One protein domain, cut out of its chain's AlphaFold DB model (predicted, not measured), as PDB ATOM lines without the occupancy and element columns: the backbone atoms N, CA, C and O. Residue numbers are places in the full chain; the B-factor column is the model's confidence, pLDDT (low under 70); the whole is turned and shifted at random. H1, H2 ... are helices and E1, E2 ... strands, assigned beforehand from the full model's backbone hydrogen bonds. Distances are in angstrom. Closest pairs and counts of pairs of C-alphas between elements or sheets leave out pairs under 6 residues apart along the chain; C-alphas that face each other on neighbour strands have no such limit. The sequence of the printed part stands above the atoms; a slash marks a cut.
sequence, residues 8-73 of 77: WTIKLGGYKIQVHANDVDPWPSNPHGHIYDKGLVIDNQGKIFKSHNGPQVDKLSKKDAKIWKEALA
ATOM      1  N   TRP A   8      73.536  94.060 145.734       91.06
ATOM      2  CA  TRP A   8      72.709  94.437 144.590       91.06
ATOM      3  C   TRP A   8      72.856  93.455 143.433       91.06
ATOM      4  O   TRP A   8      73.801  92.674 143.345       91.06
ATOM      5  N   THR A   9      71.853  93.444 142.556       94.44
ATOM      6  CA  THR A   9      71.771  92.519 141.420       94.44
ATOM      7  C   THR A   9      71.622  93.289 140.115       94.44
ATOM      8  O   THR A   9      70.835  94.231 140.038       94.44
ATOM      9  N   ILE A  10      72.317  92.845 139.071       95.00
ATOM     10  CA  ILE A  10      72.190  93.355 137.704       95.00
ATOM     11  C   ILE A  10      72.131  92.197 136.707       95.00
ATOM     12  O   ILE A  10      72.757  91.157 136.903       95.00
ATOM     13  N   LYS A  11      71.344  92.360 135.639       96.56
ATOM     14  CA  LYS A  11      71.266  91.386 134.545       96.56
ATOM     15  C   LYS A  11      71.968  91.943 133.309       96.56
ATOM     16  O   LYS A  11      71.500  92.935 132.757       96.56
ATOM     17  N   LEU A  12      73.064  91.319 132.883       96.31
ATOM     18  CA  LEU A  12      73.874  91.731 131.725       96.31
ATOM     19  C   LEU A  12      74.406  90.508 130.982       96.31
ATOM     20  O   LEU A  12      74.761  89.518 131.613       96.31
ATOM     21  N   GLY A  13      74.463  90.565 129.647       91.69
ATOM     22  CA  GLY A  13      75.027  89.481 128.832       91.69
ATOM     23  C   GLY A  13      74.370  88.107 129.037       91.69
ATOM     24  O   GLY A  13      75.016  87.090 128.835       91.69
ATOM     25  N   GLY A  14      73.111  88.059 129.490       95.19
ATOM     26  CA  GLY A  14      72.422  86.807 129.841       95.19
ATOM     27  C   GLY A  14      72.748  86.252 131.235       95.19
ATOM     28  O   GLY A  14      72.246  85.188 131.595       95.19
ATOM     29  N   TYR A  15      73.535  86.967 132.039       97.06
ATOM     30  CA  TYR A  15      73.887  86.593 133.407       97.06
ATOM     31  C   TYR A  15      73.087  87.384 134.434       97.06
ATOM     32  O   TYR A  15      72.802  88.564 134.238       97.06
ATOM     33  N   LYS A  16      72.771  86.742 135.562       97.44
ATOM     34  CA  LYS A  16      72.329  87.410 136.789       97.44
ATOM     35  C   LYS A  16      73.555  87.574 137.688       97.44
ATOM     36  O   LYS A  16      74.032  86.595 138.247       97.44
ATOM     37  N   ILE A  17      74.053  88.799 137.799       96.38
ATOM     38  CA  ILE A  17      75.269  89.138 138.542       96.38
ATOM     39  C   ILE A  17      74.865  89.765 139.874       96.38
ATOM     40  O   ILE A  17      74.051  90.690 139.904       96.38
ATOM     41  N   GLN A  18      75.426  89.254 140.963       94.69
ATOM     42  CA  GLN A  18      75.223  89.716 142.331       94.69
ATOM     43  C   GLN A  18      76.523  90.313 142.869       94.69
ATOM     44  O   GLN A  18      77.580  89.720 142.698       94.69
ATOM     45  N   VAL A  19      76.452  91.488 143.484       92.81
ATOM     46  CA  VAL A  19      77.631  92.251 143.915       92.81
ATOM     47  C   VAL A  19      77.461  92.656 145.364       92.81
ATOM     48  O   VAL A  19      76.452  93.273 145.707       92.81
ATOM     49  N   HIS A  20      78.453  92.345 146.190       86.81
ATOM     50  CA  HIS A  20      78.596  92.938 147.514       86.81
ATOM     51  C   HIS A  20      79.469  94.186 147.371       86.81
ATOM     52  O   HIS A  20      80.567  94.110 146.821       86.81
ATOM     53  N   ALA A  21      78.986  95.350 147.815       79.00
ATOM     54  CA  ALA A  21      79.754  96.592 147.683       79.00
ATOM     55  C   ALA A  21      81.049  96.561 148.515       79.00
ATOM     56  O   ALA A  21      82.065  97.097 148.085       79.00
ATOM     57  N   ASN A  22      81.008  95.860 149.651       75.69
ATOM     58  CA  ASN A  22      82.128  95.635 150.563       75.69
ATOM     59  C   ASN A  22      82.498  94.144 150.612       75.69
ATOM     60  O   ASN A  22      82.528  93.547 151.689       75.69
ATOM     61  N   ASP A  23      82.694  93.514 149.447       77.38
ATOM     62  CA  ASP A  23      83.141  92.120 149.410       77.38
ATOM     63  C   ASP A  23      84.552  91.994 150.010       77.38
ATOM     64  O   ASP A  23      85.474  92.717 149.624       77.38
ATOM     65  N   VAL A  24      84.710  91.085 150.975       80.00
ATOM     66  CA  VAL A  24      86.014  90.781 151.585       80.00
ATOM     67  C   VAL A  24      86.868  89.900 150.679       80.00
ATOM     68  O   VAL A  24      88.081  89.845 150.874       80.00
ATOM     69  N   ASP A  25      86.254  89.218 149.706       82.12
ATOM     70  CA  ASP A  25      86.962  88.477 148.668       82.12
ATOM     71  C   ASP A  25      87.485  89.459 147.601       82.12
ATOM     72  O   ASP A  25      86.704  90.115 146.911       82.12
ATOM     73  N   PRO A  26      88.810  89.625 147.439       83.12
ATOM     74  CA  PRO A  26      89.354  90.520 146.426       83.12
ATOM     75  C   PRO A  26      89.433  89.872 145.036       83.12
ATOM     76  O   PRO A  26      89.901  90.521 144.097       83.12
ATOM     77  N   TRP A  27      89.068  88.595 144.887       90.12
ATOM     78  CA  TRP A  27      89.228  87.857 143.641       90.12
ATOM     79  C   TRP A  27      87.945  87.855 142.794       90.12
ATOM     80  O   TRP A  27      86.858  87.701 143.335       90.12
ATOM     81  N   PRO A  28      88.017  87.963 141.450       87.50
ATOM     82  CA  PRO A  28      89.193  88.179 140.597       87.50
ATOM     83  C   PRO A  28      89.654  89.644 140.550       87.50
ATOM     84  O   PRO A  28      90.697  89.946 139.970       87.50
ATOM     85  N   SER A  29      88.876  90.553 141.136       91.12
ATOM     86  CA  SER A  29      89.209  91.963 141.327       91.12
ATOM     87  C   SER A  29      88.406  92.541 142.493       91.12
ATOM     88  O   SER A  29      87.406  91.965 142.911       91.12
ATOM     89  N   ASN A  30      88.774  93.731 142.965       88.44
ATOM     90  CA  ASN A  30      87.923  94.517 143.855       88.44
ATOM     91  C   ASN A  30      87.533  95.836 143.157       88.44
ATOM     92  O   ASN A  30      88.432  96.613 142.819       88.44
ATOM     93  N   PRO A  31      86.241  96.094 142.875       91.19
ATOM     94  CA  PRO A  31      85.079  95.215 143.083       91.19
ATOM     95  C   PRO A  31      84.990  94.066 142.055       91.19
ATOM     96  O   PRO A  31      85.642  94.103 141.006       91.19
ATOM     97  N   HIS A  32      84.154  93.063 142.333       93.50
ATOM     98  CA  HIS A  32      83.771  91.983 141.410       93.50
ATOM     99  C   HIS A  32      82.297  91.582 141.614       93.50
ATOM    100  O   HIS A  32      81.610  92.129 142.474       93.50
ATOM    101  N   GLY A  33      81.788  90.656 140.796       94.56
ATOM    102  CA  GLY A  33      80.442  90.103 140.955       94.56
ATOM    103  C   GLY A  33      80.393  88.579 140.875       94.56
ATOM    104  O   GLY A  33      81.239  87.945 140.250       94.56
ATOM    105  N   HIS A  34      79.345  88.000 141.454       95.25
ATOM    106  CA  HIS A  34      79.070  86.566 141.512       95.25
ATOM    107  C   HIS A  34      77.892  86.189 140.614       95.25
ATOM    108  O   HIS A  34      76.868  86.872 140.578       95.25
ATOM    109  N   ILE A  35      78.012  85.066 139.914       96.50
ATOM    110  CA  ILE A  35      76.964  84.454 139.086       96.50
ATOM    111  C   ILE A  35      76.709  83.056 139.666       96.50
ATOM    112  O   ILE A  35      77.204  82.037 139.170       96.50
ATOM    113  N   TYR A  36      75.988  83.022 140.788       94.12
ATOM    114  CA  TYR A  36      75.859  81.827 141.627       94.12
ATOM    115  C   TYR A  36      75.199  80.641 140.921       94.12
ATOM    116  O   TYR A  36      75.612  79.504 141.132       94.12
ATOM    117  N   ASP A  37      74.226  80.885 140.040       94.69
ATOM    118  CA  ASP A  37      73.518  79.830 139.306       94.69
ATOM    119  C   ASP A  37      74.434  79.035 138.362       94.69
ATOM    120  O   ASP A  37      74.103  77.916 137.974       94.69
ATOM    121  N   LYS A  38      75.599  79.591 138.007       95.62
ATOM    122  CA  LYS A  38      76.573  78.968 137.096       95.62
ATOM    123  C   LYS A  38      77.916  78.647 137.756       95.62
ATOM    124  O   LYS A  38      78.793  78.093 137.085       95.62
ATOM    125  N   GLY A  39      78.097  78.994 139.034       96.00
ATOM    126  CA  GLY A  39      79.385  78.884 139.726       96.00
ATOM    127  C   GLY A  39      80.486  79.695 139.034       96.00
ATOM    128  O   GLY A  39      81.571  79.167 138.764       96.00
ATOM    129  N   LEU A  40      80.164  80.936 138.654       97.19
ATOM    130  CA  LEU A  40      81.081  81.860 137.983       97.19
ATOM    131  C   LEU A  40      81.213  83.164 138.769       97.19
ATOM    132  O   LEU A  40      80.348  83.523 139.566       97.19
ATOM    133  N   VAL A  41      82.267  83.907 138.459       96.75
ATOM    134  CA  VAL A  41      82.486  85.282 138.918       96.75
ATOM    135  C   VAL A  41      82.894  86.171 137.753       96.75
ATOM    136  O   VAL A  41      83.355  85.681 136.720       96.75
ATOM    137  N   ILE A  42      82.732  87.479 137.908       97.31
ATOM    138  CA  ILE A  42      83.046  88.483 136.894       97.31
ATOM    139  C   ILE A  42      83.935  89.585 137.473       97.31
ATOM    140  O   ILE A  42      83.621  90.142 138.521       97.31
ATOM    141  N   ASP A  43      85.032  89.911 136.786       96.12
ATOM    142  CA  ASP A  43      85.932  91.002 137.185       96.12
ATOM    143  C   ASP A  43      85.366  92.393 136.838       96.12
ATOM    144  O   ASP A  43      84.382  92.545 136.106       96.12
ATOM    145  N   ASN A  44      86.025  93.450 137.312       94.62
ATOM    146  CA  ASN A  44      85.656  94.839 137.021       94.62
ATOM    147  C   ASN A  44      85.780  95.237 135.531       94.62
ATOM    148  O   ASN A  44      85.326  96.311 135.124       94.62
ATOM    149  N   GLN A  45      86.381  94.392 134.690       96.00
ATOM    150  CA  GLN A  45      86.517  94.599 133.247       96.00
ATOM    151  C   GLN A  45      85.440  93.856 132.448       96.00
ATOM    152  O   GLN A  45      85.324  94.077 131.240       96.00
ATOM    153  N   GLY A  46      84.647  93.015 133.109       97.25
ATOM    154  CA  GLY A  46      83.612  92.195 132.508       97.25
ATOM    155  C   GLY A  46      84.098  90.831 132.005       97.25
ATOM    156  O   GLY A  46      83.388  90.206 131.219       97.25
ATOM    157  N   LYS A  47      85.290  90.362 132.392       98.25
ATOM    158  CA  LYS A  47      85.756  88.994 132.107       98.25
ATOM    159  C   LYS A  47      85.160  88.031 133.127       98.25
ATOM    160  O   LYS A  47      85.078  88.359 134.306       98.25
ATOM    161  N   ILE A  48      84.758  86.849 132.670       98.31
ATOM    162  CA  ILE A  48      84.020  85.875 133.474       98.31
ATOM    163  C   ILE A  48      84.884  84.638 133.690       98.31
ATOM    164  O   ILE A  48      85.407  84.059 132.735       98.31
ATOM    165  N   PHE A  49      85.000  84.217 134.943       98.19
ATOM    166  CA  PHE A  49      85.861  83.135 135.401       98.19
ATOM    167  C   PHE A  49      85.048  82.074 136.135       98.19
ATOM    168  O   PHE A  49      83.978  82.353 136.677       98.19
ATOM    169  N   LYS A  50      85.571  80.849 136.188       97.25
ATOM    170  CA  LYS A  50      85.100  79.849 137.154       97.25
ATOM    171  C   LYS A  50      85.422  80.324 138.572       97.25
ATOM    172  O   LYS A  50      86.539  80.770 138.810       97.25
ATOM    173  N   SER A  51      84.471  80.218 139.501       92.81
ATOM    174  CA  SER A  51      84.700  80.560 140.914       92.81
ATOM    175  C   SER A  51      85.887  79.783 141.510       92.81
ATOM    176  O   SER A  51      86.271  78.739 140.980       92.81
ATOM    177  N   HIS A  52      86.427  80.262 142.638       90.00
ATOM    178  CA  HIS A  52      87.574  79.665 143.342       90.00
ATOM    179  C   HIS A  52      88.877  79.662 142.522       90.00
ATOM    180  O   HIS A  52      89.514  78.623 142.360       90.00
ATOM    181  N   ASN A  53      89.292  80.831 142.016       91.06
ATOM    182  CA  ASN A  53      90.536  80.999 141.248       91.06
ATOM    183  C   ASN A  53      90.594  80.186 139.944       91.06
ATOM    184  O   ASN A  53      91.671  79.809 139.477       91.06
ATOM    185  N   GLY A  54      89.436  79.889 139.353       95.06
ATOM    186  CA  GLY A  54      89.352  79.116 138.125       95.06
ATOM    187  C   GLY A  54      89.692  79.924 136.864       95.06
ATOM    188  O   GLY A  54      89.828  81.150 136.900       95.06
ATOM    189  N   PRO A  55      89.820  79.248 135.708       97.06
ATOM    190  CA  PRO A  55      90.173  79.901 134.452       97.06
ATOM    191  C   PRO A  55      89.064  80.838 133.958       97.06
ATOM    192  O   PRO A  55      87.885  80.678 134.297       97.06
ATOM    193  N   GLN A  56      89.440  81.787 133.098       97.81
ATOM    194  CA  GLN A  56      88.478  82.588 132.345       97.81
ATOM    195  C   GLN A  56      87.700  81.679 131.385       97.81
ATOM    196  O   GLN A  56      88.298  80.894 130.652       97.81
ATOM    197  N   VAL A  57      86.376  81.805 131.372       97.94
ATOM    198  CA  VAL A  57      85.481  81.005 130.522       97.94
ATOM    199  C   VAL A  57      84.633  81.845 129.579       97.94
ATOM    200  O   VAL A  57      84.156  81.318 128.580       97.94
ATOM    201  N   ASP A  58      84.446  83.135 129.871       97.62
ATOM    202  CA  ASP A  58      83.684  84.037 129.008       97.62
ATOM    203  C   ASP A  58      84.080  85.510 129.238       97.62
ATOM    204  O   ASP A  58      85.012  85.823 129.990       97.62
ATOM    205  N   LYS A  59      83.400  86.438 128.564       97.81
ATOM    206  CA  LYS A  59      83.459  87.881 128.790       97.81
ATOM    207  C   LYS A  59      82.178  88.559 128.306       97.81
ATOM    208  O   LYS A  59      81.589  88.173 127.300       97.81
ATOM    209  N   LEU A  60      81.808  89.650 128.965       98.00
ATOM    210  CA  LEU A  60      80.746  90.530 128.497       98.00
ATOM    211  C   LEU A  60      81.073  91.136 127.125       98.00
ATOM    212  O   LEU A  60      82.231  91.385 126.766       98.00
ATOM    213  N   SER A  61      80.015  91.443 126.374       97.69
ATOM    214  CA  SER A  61      80.119  92.261 125.167       97.69
ATOM    215  C   SER A  61      80.678  93.650 125.507       97.69
ATOM    216  O   SER A  61      80.557  94.124 126.637       97.69
ATOM    217  N   LYS A  62      81.249  94.364 124.526       96.81
ATOM    218  CA  LYS A  62      81.764  95.734 124.752       96.81
ATOM    219  C   LYS A  62      80.702  96.673 125.338       96.81
ATOM    220  O   LYS A  62      81.026  97.522 126.165       96.81
ATOM    221  N   LYS A  63      79.446  96.523 124.901       97.06
ATOM    222  CA  LYS A  63      78.313  97.322 125.379       97.06
ATOM    223  C   LYS A  63      77.993  96.999 126.838       97.06
ATOM    224  O   LYS A  63      77.917  97.914 127.652       97.06
ATOM    225  N   ASP A  64      77.869  95.719 127.173       97.75
ATOM    226  CA  ASP A  64      77.534  95.292 128.534       97.75
ATOM    227  C   ASP A  64      78.671  95.578 129.516       97.75
ATOM    228  O   ASP A  64      78.418  96.017 130.631       97.75
ATOM    229  N   ALA A  65      79.928  95.424 129.090       97.25
ATOM    230  CA  ALA A  65      81.095  95.767 129.896       97.25
ATOM    231  C   ALA A  65      81.140  97.263 130.257       97.25
ATOM    232  O   ALA A  65      81.624  97.626 131.327       97.25
ATOM    233  N   LYS A  66      80.621  98.144 129.388       97.12
ATOM    234  CA  LYS A  66      80.496  99.575 129.692       97.12
ATOM    235  C   LYS A  66      79.450  99.818 130.783       97.12
ATOM    236  O   LYS A  66      79.763 100.465 131.777       97.12
ATOM    237  N   ILE A  67      78.256  99.243 130.622       97.31
ATOM    238  CA  ILE A  67      77.164  99.350 131.606       97.31
ATOM    239  C   ILE A  67      77.610  98.780 132.959       97.31
ATOM    240  O   ILE A  67      77.351  99.366 134.006       97.31
ATOM    241  N   TRP A  68      78.328  97.659 132.932       96.69
ATOM    242  CA  TRP A  68      78.898  97.025 134.114       96.69
ATOM    243  C   TRP A  68      79.833  97.961 134.887       96.69
ATOM    244  O   TRP A  68      79.646  98.164 136.083       96.69
ATOM    245  N   LYS A  69      80.794  98.590 134.202       94.94
ATOM    246  CA  LYS A  69      81.720  99.548 134.825       94.94
ATOM    247  C   LYS A  69      81.007 100.753 135.432       94.94
ATOM    248  O   LYS A  69      81.369 101.183 136.522       94.94
ATOM    249  N   GLU A  70      80.000 101.286 134.745       95.12
ATOM    250  CA  GLU A  70      79.193 102.404 135.248       95.12
ATOM    251  C   GLU A  70      78.404 102.005 136.507       95.12
ATOM    252  O   GLU A  70      78.361 102.762 137.477       95.12
ATOM    253  N   ALA A  71      77.840 100.793 136.529       93.75
ATOM    254  CA  ALA A  71      77.133 100.265 137.690       93.75
ATOM    255  C   ALA A  71      78.064 100.099 138.900       93.75
ATOM    256  O   ALA A  71      77.725 100.563 139.989       93.75
ATOM    257  N   LEU A  72      79.251  99.512 138.698       92.12
ATOM    258  CA  LEU A  72      80.270  99.378 139.742       92.12
ATOM    259  C   LEU A  72      80.675 100.743 140.313       92.12
ATOM    260  O   LEU A  72      80.624 100.928 141.522       92.12
ATOM    261  N   ALA A  73      80.986 101.729 139.465       90.69
ATOM    262  CA  ALA A  73      81.385 103.068 139.912       90.69
ATOM    263  C   ALA A  73      80.284 103.815 140.691       90.69
ATOM    264  O   ALA A  73      80.569 104.674 141.525       90.69
TER     265      ALA A  73
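AT A GLANCE: This is residues 8 to 73 of the 77 residues of an uncharacterized protein of Gilliamella apicola (UniProt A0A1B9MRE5). A curving wall of strands is formed by the twisted meander E3, E4, E5 and E6 and, beside its edge strand E3, the hairpin E1 and E2; the closing helix H1 runs alongside E1. A long loop, residues 20 to 32, joins E2 to E3. The printed part has 66 residues, with six named strands and then one named helix, of mixed class; the sheet E3, E4, E5, E6, in that order, is antiparallel, as is E1 and E2. The whole is compact, with a radius of gyration of the C-alphas of 10.4 A and spans of 27 by 25 by 18 A.

IN THESE COORDINATES: E1, residues 8 to 12, begins at C-alpha 8, (72.709, 94.437, 144.590), and is 13.2 A long. E2, residues 15 to 19, is 12.5 A long. E3 is residues 33 to 35, E4 40 to 42, E5 47 to 50, 10.5 A, and E6 56 to 59. H1, residues 62 to 73, is 16.8 A long and ends at C-alpha 73, (81.385, 103.068, 139.912).

HOW THE PARTS SIT: In the hairpin E1 and E2, N 10 and O 17 are 2.9 A apart. The closest C-alphas of E2 and E3 are those of Val 19 and Gly 33, 4.6 A. In the meander, each strand the antiparallel neighbour of the one before, N 35 and O 40 are 2.8 A apart, N 49 and O 41 2.8 A, and N 48 and O 58 2.9 A. The closest C-alphas of E1 and H1 are those of Leu 12 and Asp 64, 6.0 A. H1 only grazes the sheet E3 to E6, with 5 pairs of C-alphas within 10 A. E2 and H1 are apart. In H1 every O i to N i+4 pair is within hydrogen-bond range.

THE WHOLE: The C-alphas farthest apart, of Val 24 and Lys 63, are 28.1 A apart. The printed part has no cut. The link from E2 to E3 is long. Mean pLDDT of the printed part is 93.6, and no printed residue is under 70.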